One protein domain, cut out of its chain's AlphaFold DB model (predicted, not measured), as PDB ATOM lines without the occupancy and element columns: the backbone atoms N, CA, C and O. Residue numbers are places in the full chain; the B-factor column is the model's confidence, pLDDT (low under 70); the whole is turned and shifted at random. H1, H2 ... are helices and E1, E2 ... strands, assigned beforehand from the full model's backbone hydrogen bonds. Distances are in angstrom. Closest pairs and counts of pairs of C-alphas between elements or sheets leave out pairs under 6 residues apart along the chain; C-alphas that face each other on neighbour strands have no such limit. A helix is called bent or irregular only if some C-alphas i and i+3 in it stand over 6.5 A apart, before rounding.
ATOM      1  N   TYR A 109     256.984 249.860 246.477       73.00
ATOM      2  CA  TYR A 109     257.690 249.753 247.754       73.00
ATOM      3  C   TYR A 109     258.667 248.568 247.796       73.00
ATOM      4  O   TYR A 109     259.838 248.770 248.096       73.00
ATOM      5  N   ARG A 110     258.233 247.348 247.446       75.00
ATOM      6  CA  ARG A 110     259.074 246.133 247.461       75.00
ATOM      7  C   ARG A 110     260.252 246.250 246.489       75.00
ATOM      8  O   ARG A 110     261.383 245.964 246.872       75.00
ATOM      9  N   SER A 111     259.990 246.696 245.260       78.69
ATOM     10  CA  SER A 111     260.989 246.798 244.191       78.69
ATOM     11  C   SER A 111     261.997 247.930 244.432       78.69
ATOM     12  O   SER A 111     263.163 247.797 244.065       78.69
ATOM     13  N   LEU A 112     261.579 249.031 245.075       77.25
ATOM     14  CA  LEU A 112     262.438 250.192 245.344       77.25
ATOM     15  C   LEU A 112     263.010 250.242 246.768       77.25
ATOM     16  O   LEU A 112     263.894 251.062 247.010       77.25
ATOM     17  N   MET A 113     262.590 249.377 247.703       75.94
ATOM     18  CA  MET A 113     263.120 249.340 249.079       75.94
ATOM     19  C   MET A 113     264.664 249.335 249.151       75.94
ATOM     20  O   MET A 113     265.204 250.106 249.950       75.94
ATOM     21  N   PRO A 114     265.411 248.587 248.304       72.19
ATOM     22  CA  PRO A 114     266.880 248.595 248.336       72.19
ATOM     23  C   PRO A 114     267.527 249.925 247.903       72.19
ATOM     24  O   PRO A 114     268.721 250.123 248.115       72.19
ATOM     25  N   ILE A 115     266.755 250.822 247.281       76.69
ATOM     26  CA  ILE A 115     267.178 252.130 246.756       76.69
ATOM     27  C   ILE A 115     266.259 253.271 247.238       76.69
ATOM     28  O   ILE A 115     266.216 254.348 246.639       76.69
ATOM     29  N   ILE A 116     265.544 253.065 248.357       76.38
ATOM     30  CA  ILE A 116     264.539 254.003 248.888       76.38
ATOM     31  C   ILE A 116     265.139 255.394 249.173       76.38
ATOM     32  O   ILE A 116     264.519 256.424 248.915       76.38
ATOM     33  N   GLY A 117     266.410 255.439 249.595       73.12
ATOM     34  CA  GLY A 117     267.178 256.668 249.824       73.12
ATOM     35  C   GLY A 117     267.529 257.464 248.554       73.12
ATOM     36  O   GLY A 117     268.069 258.571 248.654       73.12
ATOM     37  N   GLN A 118     267.237 256.932 247.365       80.50
ATOM     38  CA  GLN A 118     267.407 257.580 246.065       80.50
ATOM     39  C   GLN A 118     266.083 257.825 245.319       80.50
ATOM     40  O   GLN A 118     266.138 258.419 244.250       80.50
ATOM     41  N   VAL A 119     264.910 257.472 245.864       84.31
ATOM     42  CA  VAL A 119     263.608 257.581 245.162       84.31
ATOM     43  C   VAL A 119     263.372 258.932 244.481       84.31
ATOM     44  O   VAL A 119     263.027 258.954 243.308       84.31
ATOM     45  N   GLN A 120     263.622 260.056 245.157       85.94
ATOM     46  CA  GLN A 120     263.414 261.384 244.560       85.94
ATOM     47  C   GLN A 120     264.385 261.689 243.400       85.94
ATOM     48  O   GLN A 120     264.009 262.354 242.445       85.94
ATOM     49  N   LEU A 121     265.612 261.152 243.442       87.12
ATOM     50  CA  LEU A 121     266.573 261.234 242.332       87.12
ATOM     51  C   LEU A 121     266.138 260.339 241.160       87.12
ATOM     52  O   LEU A 121     266.305 260.718 240.008       87.12
ATOM     53  N   LEU A 122     265.564 259.167 241.442       88.81
ATOM     54  CA  LEU A 122     265.011 258.276 240.416       88.81
ATOM     55  C   LEU A 122     263.777 258.893 239.746       88.81
ATOM     56  O   LEU A 122     263.665 258.836 238.527       88.81
ATOM     57  N   TRP A 123     262.900 259.534 240.526       92.00
ATOM     58  CA  TRP A 123     261.774 260.325 240.025       92.00
ATOM     59  C   TRP A 123     262.259 261.437 239.089       92.00
ATOM     60  O   TRP A 123     261.745 261.558 237.984       92.00
ATOM     61  N   GLU A 124     263.296 262.187 239.480       91.56
ATOM     62  CA  GLU A 124     263.827 263.296 238.677       91.56
ATOM     63  C   GLU A 124     264.439 262.812 237.349       91.56
ATOM     64  O   GLU A 124     264.155 263.384 236.294       91.56
ATOM     65  N   LEU A 125     265.200 261.709 237.374       90.75
ATOM     66  CA  LEU A 125     265.767 261.070 236.177       90.75
ATOM     67  C   LEU A 125     264.680 260.513 235.238       90.75
ATOM     68  O   LEU A 125     264.767 260.702 234.027       90.75
ATOM     69  N   ILE A 126     263.643 259.850 235.770       92.31
ATOM     70  CA  ILE A 126     262.529 259.319 234.962       92.31
ATOM     71  C   ILE A 126     261.682 260.459 234.381       92.31
ATOM     72  O   ILE A 126     261.323 260.407 233.205       92.31
ATOM     73  N   LEU A 127     261.418 261.515 235.160       91.94
ATOM     74  CA  LEU A 127     260.688 262.707 234.722       91.94
ATOM     75  C   LEU A 127     261.402 263.409 233.562       91.94
ATOM     76  O   LEU A 127     260.776 263.715 232.550       91.94
ATOM     77  N   THR A 128     262.713 263.614 233.685       91.00
ATOM     78  CA  THR A 128     263.552 264.232 232.642       91.00
ATOM     79  C   THR A 128     263.918 263.284 231.492       91.00
ATOM     80  O   THR A 128     264.498 263.725 230.501       91.00
ATOM     81  N   ASN A 129     263.512 262.013 231.579       90.00
ATOM     82  CA  ASN A 129     263.789 260.941 230.623       90.00
ATOM     83  C   ASN A 129     265.288 260.666 230.385       90.00
ATOM     84  O   ASN A 129     265.727 260.414 229.260       90.00
ATOM     85  N   GLU A 130     266.082 260.702 231.451       87.69
ATOM     86  CA  GLU A 130     267.491 260.317 231.393       87.69
ATOM     87  C   GLU A 130     267.636 258.782 231.272       87.69
ATOM     88  O   GLU A 130     266.956 258.034 231.982       87.69
ATOM     89  N   PRO A 131     268.530 258.264 230.408       83.62
ATOM     90  CA  PRO A 131     268.597 256.834 230.107       83.62
ATOM     91  C   PRO A 131     269.185 256.005 231.263       83.62
ATOM     92  O   PRO A 131     270.383 256.076 231.560       83.62
ATOM     93  N   ILE A 132     268.331 255.192 231.890       85.81
ATOM     94  CA  ILE A 132     268.638 254.353 233.058       85.81
ATOM     95  C   ILE A 132     268.823 252.879 232.676       85.81
ATOM     96  O   ILE A 132     267.972 252.270 232.026       85.81
ATOM     97  N   ALA A 133     269.907 252.282 233.172       84.19
ATOM     98  CA  ALA A 133     270.143 250.842 233.167       84.19
ATOM     99  C   ALA A 133     269.715 250.173 234.481       84.19
ATOM    100  O   ALA A 133     269.972 250.715 235.560       84.19
ATOM    101  N   VAL A 134     269.151 248.966 234.403       83.19
ATOM    102  CA  VAL A 134     268.793 248.129 235.558       83.19
ATOM    103  C   VAL A 134     269.546 246.796 235.491       83.19
ATOM    104  O   VAL A 134     269.435 246.032 234.535       83.19
ATOM    105  N   ILE A 135     270.334 246.515 236.530       81.31
ATOM    106  CA  ILE A 135     271.121 245.293 236.716       81.31
ATOM    107  C   ILE A 135     270.569 244.533 237.922       81.31
ATOM    108  O   ILE A 135     270.631 245.016 239.055       81.31
ATOM    109  N   THR A 136     270.077 243.321 237.682       78.12
ATOM    110  CA  THR A 136     269.549 242.400 238.700       78.12
ATOM    111  C   THR A 136     270.204 241.026 238.584       78.12
ATOM    112  O   THR A 136     271.031 240.788 237.702       78.12
ATOM    113  N   GLN A 137     269.860 240.120 239.501       78.00
ATOM    114  CA  GLN A 137     270.289 238.720 239.445       78.00
ATOM    115  C   GLN A 137     269.297 237.865 238.639       78.00
ATOM    116  O   GLN A 137     269.728 237.010 237.869       78.00
ATOM    117  N   THR A 138     267.993 238.153 238.733       79.75
ATOM    118  CA  THR A 138     266.941 237.506 237.933       79.75
ATOM    119  C   THR A 138     266.224 238.471 236.967       79.75
ATOM    120  O   THR A 138     266.099 239.669 237.258       79.75
ATOM    121  N   PRO A 139     265.709 237.977 235.819       80.62
ATOM    122  CA  PRO A 139     264.942 238.788 234.870       80.62
ATOM    123  C   PRO A 139     263.621 239.302 235.464       80.62
ATOM    124  O   PRO A 139     263.282 240.466 235.265       80.62
ATOM    125  N   ASN A 140     262.902 238.483 236.239       82.06
ATOM    126  CA  ASN A 140     261.611 238.854 236.831       82.06
ATOM    127  C   ASN A 140     261.738 240.125 237.685       82.06
ATOM    128  O   ASN A 140     261.023 241.100 237.451       82.06
ATOM    129  N   VAL A 141     262.721 240.158 238.592       80.50
ATOM    130  CA  VAL A 141     263.020 241.327 239.435       80.50
ATOM    131  C   VAL A 141     263.410 242.544 238.584       80.50
ATOM    132  O   VAL A 141     263.013 243.662 238.907       80.50
ATOM    133  N   CYS A 142     264.097 242.348 237.451       82.31
ATOM    134  CA  CYS A 142     264.383 243.427 236.496       82.31
ATOM    135  C   CYS A 142     263.093 244.045 235.938       82.31
ATOM    136  O   CYS A 142     262.936 245.265 235.954       82.31
ATOM    137  N   SER A 143     262.146 243.210 235.499       84.12
ATOM    138  CA  SER A 143     260.865 243.676 234.957       84.12
ATOM    139  C   SER A 143     259.985 244.365 236.011       84.12
ATOM    140  O   SER A 143     259.390 245.400 235.708       84.12
ATOM    141  N   GLU A 144     259.978 243.876 237.260       84.50
ATOM    142  CA  GLU A 144     259.313 244.545 238.391       84.50
ATOM    143  C   GLU A 144     259.910 245.940 238.644       84.50
ATOM    144  O   GLU A 144     259.166 246.911 238.775       84.50
ATOM    145  N   ILE A 145     261.245 246.066 238.666       84.81
ATOM    146  CA  ILE A 145     261.930 247.349 238.890       84.81
ATOM    147  C   ILE A 145     261.705 248.315 237.725       84.81
ATOM    148  O   ILE A 145     261.386 249.472 237.976       84.81
ATOM    149  N   VAL A 146     261.827 247.877 236.466       87.44
ATOM    150  CA  VAL A 146     261.567 248.740 235.296       87.44
ATOM    151  C   VAL A 146     260.126 249.257 235.321       87.44
ATOM    152  O   VAL A 146     259.907 250.453 235.136       87.44
ATOM    153  N   ASN A 147     259.151 248.399 235.640       87.25
ATOM    154  CA  ASN A 147     257.757 248.815 235.783       87.25
ATOM    155  C   ASN A 147     257.555 249.799 236.954       87.25
ATOM    156  O   ASN A 147     256.865 250.805 236.802       87.25
ATOM    157  N   ALA A 148     258.190 249.557 238.106       87.50
ATOM    158  CA  ALA A 148     258.147 250.469 239.250       87.50
ATOM    159  C   ALA A 148     258.783 251.838 238.932       87.50
ATOM    160  O   ALA A 148     258.228 252.865 239.309       87.50
ATOM    161  N   LEU A 149     259.903 251.874 238.202       88.69
ATOM    162  CA  LEU A 149     260.554 253.116 237.771       88.69
ATOM    163  C   LEU A 149     259.646 253.941 236.851       88.69
ATOM    164  O   LEU A 149     259.466 255.128 237.099       88.69
ATOM    165  N   VAL A 150     259.017 253.309 235.853       88.88
ATOM    166  CA  VAL A 150     258.038 253.952 234.953       88.88
ATOM    167  C   VAL A 150     256.873 254.583 235.732       88.88
ATOM    168  O   VAL A 150     256.410 255.665 235.381       88.88
ATOM    169  N   HIS A 151     256.439 253.957 236.829       88.69
ATOM    170  CA  HIS A 151     255.333 254.445 237.660       88.69
ATOM    171  C   HIS A 151     255.738 255.445 238.759       88.69
ATOM    172  O   HIS A 151     254.853 255.968 239.438       88.69
ATOM    173  N   LEU A 152     257.030 255.775 238.920       89.88
ATOM    174  CA  LEU A 152     257.478 256.799 239.881       89.88
ATOM    175  C   LEU A 152     256.829 258.163 239.634       89.88
ATOM    176  O   LEU A 152     256.523 258.870 240.588       89.88
ATOM    177  N   ILE A 153     256.627 258.524 238.366       90.75
ATOM    178  CA  ILE A 153     256.061 259.812 237.950       90.75
ATOM    179  C   ILE A 153     254.528 259.795 237.854       90.75
ATOM    180  O   ILE A 153     253.948 260.701 237.274       90.75
ATOM    181  N   SER A 154     253.838 258.790 238.398       88.38
ATOM    182  CA  SER A 154     252.367 258.761 238.399       88.38
ATOM    183  C   SER A 154     251.786 259.999 239.123       88.38
ATOM    184  O   SER A 154     252.274 260.339 240.204       88.38
ATOM    185  N   PRO A 155     250.761 260.695 238.583       87.62
ATOM    186  CA  PRO A 155     249.902 260.307 237.456       87.62
ATOM    187  C   PRO A 155     250.355 260.797 236.064       87.62
ATOM    188  O   PRO A 155     249.596 260.653 235.103       87.62
ATOM    189  N   LEU A 156     251.556 261.368 235.914       90.44
ATOM    190  CA  LEU A 156     252.120 261.633 234.588       90.44
ATOM    191  C   LEU A 156     252.383 260.297 233.879       90.44
ATOM    192  O   LEU A 156     252.982 259.383 234.445       90.44
ATOM    193  N   LYS A 157     251.942 260.180 232.624       88.75
ATOM    194  CA  LYS A 157     252.267 259.020 231.790       88.75
ATOM    195  C   LYS A 157     253.704 259.146 231.293       88.75
ATOM    196  O   LYS A 157     254.062 260.171 230.717       88.75
ATOM    197  N   TYR A 158     254.497 258.096 231.483       88.88
ATOM    198  CA  TYR A 158     255.809 257.981 230.855       88.88
ATOM    199  C   TYR A 158     255.644 257.902 229.331       88.88
ATOM    200  O   TYR A 158     254.837 257.118 228.831       88.88
ATOM    201  N   GLY A 159     256.358 258.765 228.610       83.12
ATOM    202  CA  GLY A 159     256.158 259.040 227.185       83.12
ATOM    203  C   GLY A 159     257.239 258.482 226.261       83.12
ATOM    204  O   GLY A 159     257.268 258.856 225.091       83.12
ATOM    205  N   ALA A 160     258.140 257.641 226.773       86.19
ATOM    206  CA  ALA A 160     259.241 257.046 226.020       86.19
ATOM    207  C   ALA A 160     259.209 255.508 226.056       86.19
ATOM    208  O   ALA A 160     258.661 254.900 226.977       86.19
ATOM    209  N   ASP A 161     259.845 254.887 225.060       84.81
ATOM    210  CA  ASP A 161     260.155 253.457 225.012       84.81
ATOM    211  C   ASP A 161     260.749 252.950 226.332       84.81
ATOM    212  O   ASP A 161     261.750 253.484 226.811       84.81
ATOM    213  N   TYR A 162     260.221 251.839 226.850       83.38
ATOM    214  CA  TYR A 162     260.852 251.065 227.919       83.38
ATOM    215  C   TYR A 162     260.952 249.584 227.561       83.38
ATOM    216  O   TYR A 162     260.111 249.034 226.851       83.38
ATOM    217  N   ARG A 163     262.014 248.925 228.041       81.50
ATOM    218  CA  ARG A 163     262.312 247.520 227.730       81.50
ATOM    219  C   ARG A 163     262.544 246.737 229.026       81.50
ATOM    220  O   ARG A 163     263.614 246.864 229.621       81.50
ATOM    221  N   PRO A 164     261.567 245.922 229.479       76.38
ATOM    222  CA  PRO A 164     261.704 245.093 230.681       76.38
ATOM    223  C   PRO A 164     262.839 244.064 230.607       76.38
ATOM    224  O   PRO A 164     263.315 243.619 231.650       76.38
ATOM    225  N   PHE A 165     263.284 243.722 229.391       73.31
ATOM    226  CA  PHE A 165     264.417 242.847 229.091       73.31
ATOM    227  C   PHE A 165     265.302 243.477 228.016       73.31
ATOM    228  O   PHE A 165     264.798 244.054 227.052       73.31
ATOM    229  N   PHE A 166     266.616 243.340 228.167       67.12
ATOM    230  CA  PHE A 166     267.592 243.673 227.135       67.12
ATOM    231  C   PHE A 166     268.758 242.676 227.194       67.12
ATOM    232  O   PHE A 166     269.038 242.078 228.237       67.12
ATOM    233  N   THR A 167     269.425 242.473 226.062       62.34
ATOM    234  CA  THR A 167     270.625 241.644 225.945       62.34
ATOM    235  C   THR A 167     271.796 242.549 225.596       62.34
ATOM    236  O   THR A 167     271.871 243.115 224.507       62.34
ATOM    237  N   ILE A 168     272.719 242.726 226.544       61.44
ATOM    238  CA  ILE A 168     273.921 243.535 226.326       61.44
ATOM    239  C   ILE A 168     274.898 242.712 225.482       61.44
ATOM    240  O   ILE A 168     275.673 241.914 226.004       61.44
ATOM    241  N   HIS A 169     274.816 242.891 224.163       55.19
ATOM    242  CA  HIS A 169     275.714 242.273 223.183       55.19
ATOM    243  C   HIS A 169     277.068 242.991 223.060       55.19
ATOM    244  O   HIS A 169     277.990 242.436 222.474       55.19
ATOM    245  N   ASP A 170     277.185 244.200 223.613       53.53
ATOM    246  CA  ASP A 170     278.364 245.060 223.515       53.53
ATOM    247  C   ASP A 170     278.774 245.576 224.905       53.53
ATOM    248  O   ASP A 170     277.989 246.215 225.610       53.53
ATOM    249  N   SER A 171     280.008 245.269 225.308       53.72
ATOM    250  CA  SER A 171     280.603 245.670 226.587       53.72
ATOM    251  C   SER A 171     281.191 247.086 226.603       53.72
ATOM    252  O   SER A 171     281.508 247.586 227.682       53.72
ATOM    253  N   GLU A 172     281.352 247.738 225.449       49.88
ATOM    254  CA  GLU A 172     281.885 249.105 225.358       49.88
ATOM    255  C   GLU A 172     280.811 250.170 225.622       49.88
ATOM    256  O   GLU A 172     281.122 251.311 225.982       49.88
ATOM    257  N   PHE A 173     279.533 249.803 225.502       54.88
ATOM    258  CA  PHE A 173     278.426 250.745 225.588       54.88
ATOM    259  C   PHE A 173     278.201 251.259 227.022       54.88
ATOM    260  O   PHE A 173     277.590 250.604 227.870       54.88
ATOM    261  N   GLN A 174     278.679 252.475 227.302       60.53
ATOM    262  CA  GLN A 174     278.558 253.100 228.620       60.53
ATOM    263  C   GLN A 174     277.166 253.710 228.859       60.53
ATOM    264  O   GLN A 174     276.652 254.522 228.082       60.53
ATOM    265  N   TRP A 175     276.584 253.362 230.006       68.88
ATOM    266  CA  TRP A 175     275.287 253.852 230.471       68.88
ATOM    267  C   TRP A 175     275.498 254.935 231.541       68.88
ATOM    268  O   TRP A 175     276.220 254.687 232.509       68.88
ATOM    269  N   PRO A 176     274.921 256.145 231.393       71.69
ATOM    270  CA  PRO A 176     275.221 257.268 232.287       71.69
ATOM    271  C   PRO A 176     274.595 257.107 233.682       71.69
ATOM    272  O   PRO A 176     275.099 257.686 234.653       71.69
ATOM    273  N   HIS A 177     273.526 256.311 233.780       77.00
ATOM    274  CA  HIS A 177     272.804 256.002 235.011       77.00
ATOM    275  C   HIS A 177     272.593 254.489 235.105       77.00
ATOM    276  O   HIS A 177     272.144 253.853 234.151       77.00
ATOM    277  N   LEU A 178     272.933 253.913 236.255       76.88
ATOM    278  CA  LEU A 178     272.978 252.473 236.475       76.88
ATOM    279  C   LEU A 178     272.431 252.135 237.862       76.88
ATOM    280  O   LEU A 178     272.956 252.586 238.878       76.88
ATOM    281  N   ILE A 179     271.393 251.313 237.911       78.88
ATOM    282  CA  ILE A 179     270.792 250.790 239.136       78.88
ATOM    283  C   ILE A 179     271.210 249.329 239.244       78.88
ATOM    284  O   ILE A 179     270.856 248.535 238.377       78.88
ATOM    285  N   LYS A 180     271.944 248.957 240.296       77.81
ATOM    286  CA  LYS A 180     272.240 247.549 240.595       77.81
ATOM    287  C   LYS A 180     271.490 247.110 241.846       77.81
ATOM    288  O   LYS A 180     271.617 247.755 242.883       77.81
ATOM    289  N   ILE A 181     270.776 245.987 241.767       75.06
ATOM    290  CA  ILE A 181     270.126 245.328 242.904       75.06
ATOM    291  C   ILE A 181     270.563 243.856 242.962       75.06
ATOM    292  O   ILE A 181     270.262 243.061 242.076       75.06
ATOM    293  N   ASN A 182     271.288 243.506 244.027       65.44
ATOM    294  CA  ASN A 182     271.513 242.123 244.456       65.44
ATOM    295  C   ASN A 182     270.373 241.697 245.401       65.44
ATOM    296  O   ASN A 182     269.909 242.523 246.188       65.44
ATOM    297  N   GLU A 183     269.957 240.428 245.376       56.97
ATOM    298  CA  GLU A 183     268.711 239.966 246.021       56.97
ATOM    299  C   GLU A 183     268.805 239.782 247.560       56.97
ATOM    300  O   GLU A 183     267.821 239.417 248.202       56.97
ATOM    301  N   ASN A 184     269.935 240.143 248.191       50.06
ATOM    302  CA  ASN A 184     270.126 240.206 249.656       50.06
ATOM    303  C   ASN A 184     269.375 241.402 250.292       50.06
ATOM    304  O   ASN A 184     269.963 242.289 250.917       50.06
ATOM    305  N   ILE A 185     268.052 241.430 250.133       53.25
ATOM    306  CA  ILE A 185     267.159 242.541 250.502       53.25
ATOM    307  C   ILE A 185     267.170 242.847 252.018       53.25
ATOM    308  O   ILE A 185     266.909 243.981 252.420       53.25
ATOM    309  N   HIS A 186     267.522 241.874 252.866       44.69
ATOM    310  CA  HIS A 186     267.405 241.979 254.326       44.69
ATOM    311  C   HIS A 186     268.661 242.489 255.068       44.69
ATOM    312  O   HIS A 186     268.547 242.919 256.211       44.69
ATOM    313  N   GLU A 187     269.854 242.486 254.461       43.34
ATOM    314  CA  GLU A 187     271.117 242.685 255.209       43.34
ATOM    315  C   GLU A 187     271.685 244.118 255.196       43.34
ATOM    316  O   GLU A 187     272.703 244.388 255.841       43.34
ATOM    317  N   HIS A 188     271.128 245.043 254.404       44.72
ATOM    318  CA  HIS A 188     271.810 246.313 254.080       44.72
ATOM    319  C   HIS A 188     271.079 247.598 254.501       44.72
ATOM    320  O   HIS A 188     271.665 248.679 254.397       44.72
ATOM    321  N   VAL A 189     269.872 247.490 255.069       44.16
ATOM    322  CA  VAL A 189     269.045 248.626 255.534       44.16
ATOM    323  C   VAL A 189     269.850 249.611 256.401       44.16
ATOM    324  O   VAL A 189     269.893 250.807 256.118       44.16
ATOM    325  N   GLY A 190     270.581 249.108 257.403       39.41
ATOM    326  CA  GLY A 190     271.303 249.935 258.381       39.41
ATOM    327  C   GLY A 190     272.630 250.564 257.920       39.41
ATOM    328  O   GLY A 190     273.295 251.215 258.727       39.41
ATOM    329  N   LYS A 191     273.075 250.371 256.665       39.56
ATOM    330  CA  LYS A 191     274.412 250.817 256.195       39.56
ATOM    331  C   LYS A 191     274.398 251.819 255.030       39.56
ATOM    332  O   LYS A 191     275.442 252.076 254.433       39.56
ATOM    333  N   MET A 192     273.266 252.472 254.754       45.31
ATOM    334  CA  MET A 192     273.166 253.540 253.742       45.31
ATOM    335  C   MET A 192     273.786 254.885 254.189       45.31
ATOM    336  O   MET A 192     273.101 255.899 254.319       45.31
ATOM    337  N   LYS A 193     275.109 254.923 254.404       35.88
ATOM    338  CA  LYS A 193     275.879 256.157 254.657       35.88
ATOM    339  C   LYS A 193     277.073 256.254 253.697       35.88
ATOM    340  O   LYS A 193     277.972 255.427 253.755       35.88
ATOM    341  N   LYS A 194     277.085 257.326 252.886       37.38
ATOM    342  CA  LYS A 194     278.043 257.665 251.805       37.38
ATOM    343  C   LYS A 194     278.057 256.708 250.595       37.38
ATOM    344  O   LYS A 194     278.649 255.639 250.639       37.38
ATOM    345  N   PHE A 195     277.553 257.202 249.462       40.19
ATOM    346  CA  PHE A 195     277.948 256.756 248.120       40.19
ATOM    347  C   PHE A 195     278.356 257.981 247.291       40.19
ATOM    348  O   PHE A 195     277.520 258.611 246.652       40.19
ATOM    349  N   VAL A 196     279.642 258.339 247.350       40.78
ATOM    350  CA  VAL A 196     280.274 259.350 246.486       40.78
ATOM    351  C   VAL A 196     281.702 258.898 246.186       40.78
ATOM    352  O   VAL A 196     282.590 259.131 246.996       40.78
ATOM    353  N   HIS A 197     281.895 258.231 245.048       37.97
ATOM    354  CA  HIS A 197     283.057 258.368 244.158       37.97
ATOM    355  C   HIS A 197     282.775 257.537 242.892       37.97
ATOM    356  O   HIS A 197     282.561 256.328 242.981       37.97
ATOM    357  N   ILE A 198     282.673 258.184 241.728       46.97
ATOM    358  CA  ILE A 198     282.073 257.577 240.520       46.97
ATOM    359  C   ILE A 198     283.141 257.017 239.563       46.97
ATOM    360  O   ILE A 198     282.907 256.020 238.877       46.97
ATOM    361  N   GLU A 199     284.329 257.619 239.537       39.53
ATOM    362  CA  GLU A 199     285.346 257.368 238.509       39.53
ATOM    363  C   GLU A 199     286.017 255.995 238.640       39.53
ATOM    364  O   GLU A 199     286.171 255.293 237.640       39.53
ATOM    365  N   SER A 200     286.323 255.545 239.863       41.84
ATOM    366  CA  SER A 200     286.911 254.214 240.086       41.84
ATOM    367  C   SER A 200     286.003 253.054 239.661       41.84
ATOM    368  O   SER A 200     286.507 251.969 239.386       41.84
ATOM    369  N   MET A 201     284.676 253.241 239.630       45.28
ATOM    370  CA  MET A 201     283.730 252.129 239.466       45.28
ATOM    371  C   MET A 201     283.274 251.926 238.018       45.28
ATOM    372  O   MET A 201     283.152 250.783 237.584       45.28
ATOM    373  N   LEU A 202     283.133 253.002 237.233       46.56
ATOM    374  CA  LEU A 202     282.912 252.894 235.782       46.56
ATOM    375  C   LEU A 202     284.070 252.147 235.091       46.56
ATOM    376  O   LEU A 202     283.842 251.341 234.195       46.56
ATOM    377  N   LYS A 203     285.300 252.325 235.593       42.34
ATOM    378  CA  LYS A 203     286.516 251.643 235.115       42.34
ATOM    379  C   LYS A 203     286.594 250.144 235.474       42.34
ATOM    380  O   LYS A 203     287.455 249.441 234.951       42.34
ATOM    381  N   MET A 204     285.702 249.648 236.344       41.53
ATOM    382  CA  MET A 204     285.579 248.221 236.698       41.53
ATOM    383  C   MET A 204     284.446 247.493 235.957       41.53
ATOM    384  O   MET A 204     284.401 246.264 235.957       41.53
ATOM    385  N   ILE A 205     283.545 248.227 235.293       45.12
ATOM    386  CA  ILE A 205     282.486 247.635 234.461       45.12
ATOM    387  C   ILE A 205     283.082 247.061 233.168       45.12
ATOM    388  O   ILE A 205     282.714 245.958 232.771       45.12
ATOM    389  N   SER A 206     284.072 247.742 232.581       43.94
ATOM    390  CA  SER A 206     284.831 247.272 231.413       43.94
ATOM    391  C   SER A 206     285.818 246.131 231.707       43.94
ATOM    392  O   SER A 206     286.322 245.511 230.778       43.94
ATOM    393  N   THR A 207     286.104 245.824 232.978       42.81
ATOM    394  CA  THR A 207     287.073 244.788 233.391       42.81
ATOM    395  C   THR A 207     286.412 243.633 234.153       42.81
ATOM    396  O   THR A 207     286.870 243.199 235.209       42.81
ATOM    397  N   SER A 208     285.321 243.102 233.588       40.69
ATOM    398  CA  SER A 208     284.727 241.780 233.888       40.69
ATOM    399  C   SER A 208     284.271 241.487 235.335       40.69
ATOM    400  O   SER A 208     283.723 240.414 235.596       40.69
ATOM    401  N   LYS A 209     284.402 242.434 236.274       46.44
ATOM    402  CA  LYS A 209     284.121 242.274 237.719       46.44
ATOM    403  C   LYS A 209     282.778 242.858 238.193       46.44
ATOM    404  O   LYS A 209     282.585 243.119 239.378       46.44
ATOM    405  N   SER A 210     281.797 242.976 237.293       46.69
ATOM    406  CA  SER A 210     280.432 243.480 237.570       46.69
ATOM    407  C   SER A 210     279.744 242.871 238.817       46.69
ATOM    408  O   SER A 210     278.928 243.525 239.474       46.69
ATOM    409  N   LEU A 211     280.099 241.641 239.209       43.75
ATOM    410  CA  LEU A 211     279.526 240.948 240.371       43.75
ATOM    411  C   LEU A 211     279.845 241.619 241.723       43.75
ATOM    412  O   LEU A 211     278.949 241.688 242.559       43.75
ATOM    413  N   GLU A 212     281.040 242.191 241.914       47.91
ATOM    414  CA  GLU A 212     281.500 242.753 243.208       47.91
ATOM    415  C   GLU A 212     280.829 244.094 243.583       47.91
ATOM    416  O   GLU A 212     280.917 244.556 244.723       47.91
ATOM    417  N   ILE A 213     280.123 244.722 242.638       56.81
ATOM    418  CA  ILE A 213     279.423 245.998 242.840       56.81
ATOM    419  C   ILE A 213     278.246 245.809 243.823       56.81
ATOM    420  O   ILE A 213     277.441 244.882 243.678       56.81
ATOM    421  N   LYS A 214     278.137 246.695 244.819       61.91
ATOM    422  CA  LYS A 214     277.075 246.677 245.844       61.91
ATOM    423  C   LYS A 214     275.720 247.116 245.269       61.91
ATOM    424  O   LYS A 214     275.651 247.699 244.192       61.91
ATOM    425  N   THR A 215     274.639 246.843 246.000       71.06
ATOM    426  CA  THR A 215     273.307 247.371 245.663       71.06
ATOM    427  C   THR A 215     273.298 248.897 245.789       71.06
ATOM    428  O   THR A 215     273.756 249.429 246.802       71.06
ATOM    429  N   GLY A 216     272.793 249.602 244.773       75.38
ATOM    430  CA  GLY A 216     272.744 251.063 244.757       75.38
ATOM    431  C   GLY A 216     272.455 251.681 243.386       75.38
ATOM    432  O   GLY A 216     272.420 251.003 242.359       75.38
ATOM    433  N   VAL A 217     272.262 253.002 243.394       77.19
ATOM    434  CA  VAL A 217     272.102 253.844 242.198       77.19
ATOM    435  C   VAL A 217     273.411 254.584 241.929       77.19
ATOM    436  O   VAL A 217     273.900 255.314 242.794       77.19
ATOM    437  N   TYR A 218     273.945 254.420 240.725       76.94
ATOM    438  CA  TYR A 218     275.191 255.001 240.242       76.94
ATOM    439  C   TYR A 218     274.884 255.979 239.110       76.94
ATOM    440  O   TYR A 218     274.241 255.621 238.125       76.94
ATOM    441  N   THR A 219     275.304 257.235 239.248       79.06
ATOM    442  CA  THR A 219     274.977 258.289 238.282       79.06
ATOM    443  C   THR A 219     275.962 259.454 238.374       79.06
ATOM    444  O   THR A 219     276.444 259.763 239.462       79.06
ATOM    445  N   LYS A 220     276.247 260.106 237.238       74.75
ATOM    446  CA  LYS A 220     276.956 261.403 237.168       74.75
ATOM    447  C   LYS A 220     276.022 262.620 237.309       74.75
ATOM    448  O   LYS A 220     276.504 263.745 237.397       74.75
ATOM    449  N   TYR A 221     274.707 262.402 237.294       81.00
ATOM    450  CA  TYR A 221     273.681 263.445 237.322       81.00
ATOM    451  C   TYR A 221     273.675 264.205 238.655       81.00
ATOM    452  O   TYR A 221     273.743 263.597 239.727       81.00
ATOM    453  N   LYS A 222     273.562 265.534 238.583       80.94
ATOM    454  CA  LYS A 222     273.373 266.413 239.742       80.94
ATOM    455  C   LYS A 222     271.874 266.727 239.845       80.94
ATOM    456  O   LYS A 222     271.373 267.330 238.904       80.94
ATOM    457  N   PRO A 223     271.173 266.335 240.923       83.69
ATOM    458  CA  PRO A 223     269.752 266.630 241.051       83.69
ATOM    459  C   PRO A 223     269.508 268.127 241.242       83.69
ATOM    460  O   PRO A 223     270.199 268.777 242.035       83.69
ATOM    461  N   PHE A 224     268.500 268.644 240.551       83.69
ATOM    462  CA  PHE A 224     267.969 269.991 240.705       83.69
ATOM    463  C   PHE A 224     267.232 270.155 242.045       83.69
ATOM    464  O   PHE A 224     267.276 271.234 242.643       83.69
ATOM    465  N   LEU A 225     266.579 269.096 242.551       84.94
ATOM    466  CA  LEU A 225     265.795 269.146 243.788       84.94
ATOM    467  C   LEU A 225     266.536 268.599 245.019       84.94
ATOM    468  O   LEU A 225     267.208 267.565 244.996       84.94
ATOM    469  N   GLN A 226     266.356 269.272 246.159       80.94
ATOM    470  CA  GLN A 226     266.866 268.811 247.449       80.94
ATOM    471  C   GLN A 226     266.000 267.670 247.994       80.94
ATOM    472  O   GLN A 226     264.772 267.728 247.956       80.94
ATOM    473  N   LYS A 227     266.644 266.643 248.559       79.00
ATOM    474  CA  LYS A 227     265.943 265.481 249.124       79.00
ATOM    475  C   LYS A 227     265.069 265.859 250.319       79.00
ATOM    476  O   LYS A 227     265.594 266.403 251.295       79.00
TER     477      LYS A 227
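What this domain is: This is residues 109 to 227 of the 424 residues of the protein "UDENN domain-containing protein" of Sarcoptes scabiei (UniProt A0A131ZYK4). A small three-stranded sheet, E1 to E3, has two helices, H1 and H2, over one face, while long loops swing out around it and the short helix H3 lies off the other face. The 119 printed residues run H1 E1 H2 E2 H3 E3; under half are in named elements, and the class is mixed, helices and strands. The sheet is mixed, in order E1 E2 E3. The whole is compact and rounded, with radius of gyration of the C-alphas 14.1 A and spans of 40 by 36 by 29 A.

How they stand to each other: E2, residues 177 to 180, is parallel to E1, residues 132 to 135, at 21 degrees, with N 135 and O 179 2.8 A apart. E2 is antiparallel to E3, residues 216 to 219, at 167 degrees, with N 218 and O 178 2.8 A apart. H1, residues 109 to 127, is on the sheet at a height of 9.8 A, over E2 and E3; its closest C-alphas to E3 are Ile 115 and Gly 216, 6.0 A. H2, residues 139 to 153, is on the same face; its closest C-alphas to E1 are Cys 142 and Val 134, 6.5 A. H1 and H2 touch at a steep tilt of 49 degrees, the same way, closest at the C-alphas of Ser 111 and Ile 145, 5.4 A. E1, H2 and E2 form a strand-helix-strand unit, parallel strands joined through a helix, with a left-handed crossover. H3, residues 199 to 205, is only just not on the sheet, with 4 pairs of C-alphas within 10 A. O i to N i+4 pairs are within hydrogen-bond range in 9 of 15 for H1, 10 of 11 for H2 and 1 of 3 for H3, where 2 of 4 O i to N i+3 pairs are.

Where its parts are: H1 begins at C-alpha 109 (257.690, 249.753, 247.754), spans 18.6 A and is irregular, with a kink of 109 degrees near residue 117; C-alphas 114 and 117 are 8.2 A apart. H2 spans 23.0 A and is only just irregular, C-alphas 150 and 153 being 6.9 A apart. H3 spans 10.9 A, E1 and E2 10.1 A each, and E3 10.0 A, ending at C-alpha 219 (274.977, 258.289, 238.282).

The domain as a whole: The C-alphas farthest apart are those of Pro 155 and Thr 207, 40.5 A. The printed part has no cut; the links H2 to E2 and E2 to H3 are long. Mean pLDDT of the printed part is 70.2, with residues 166 to 175 and 182 to 214 under 70.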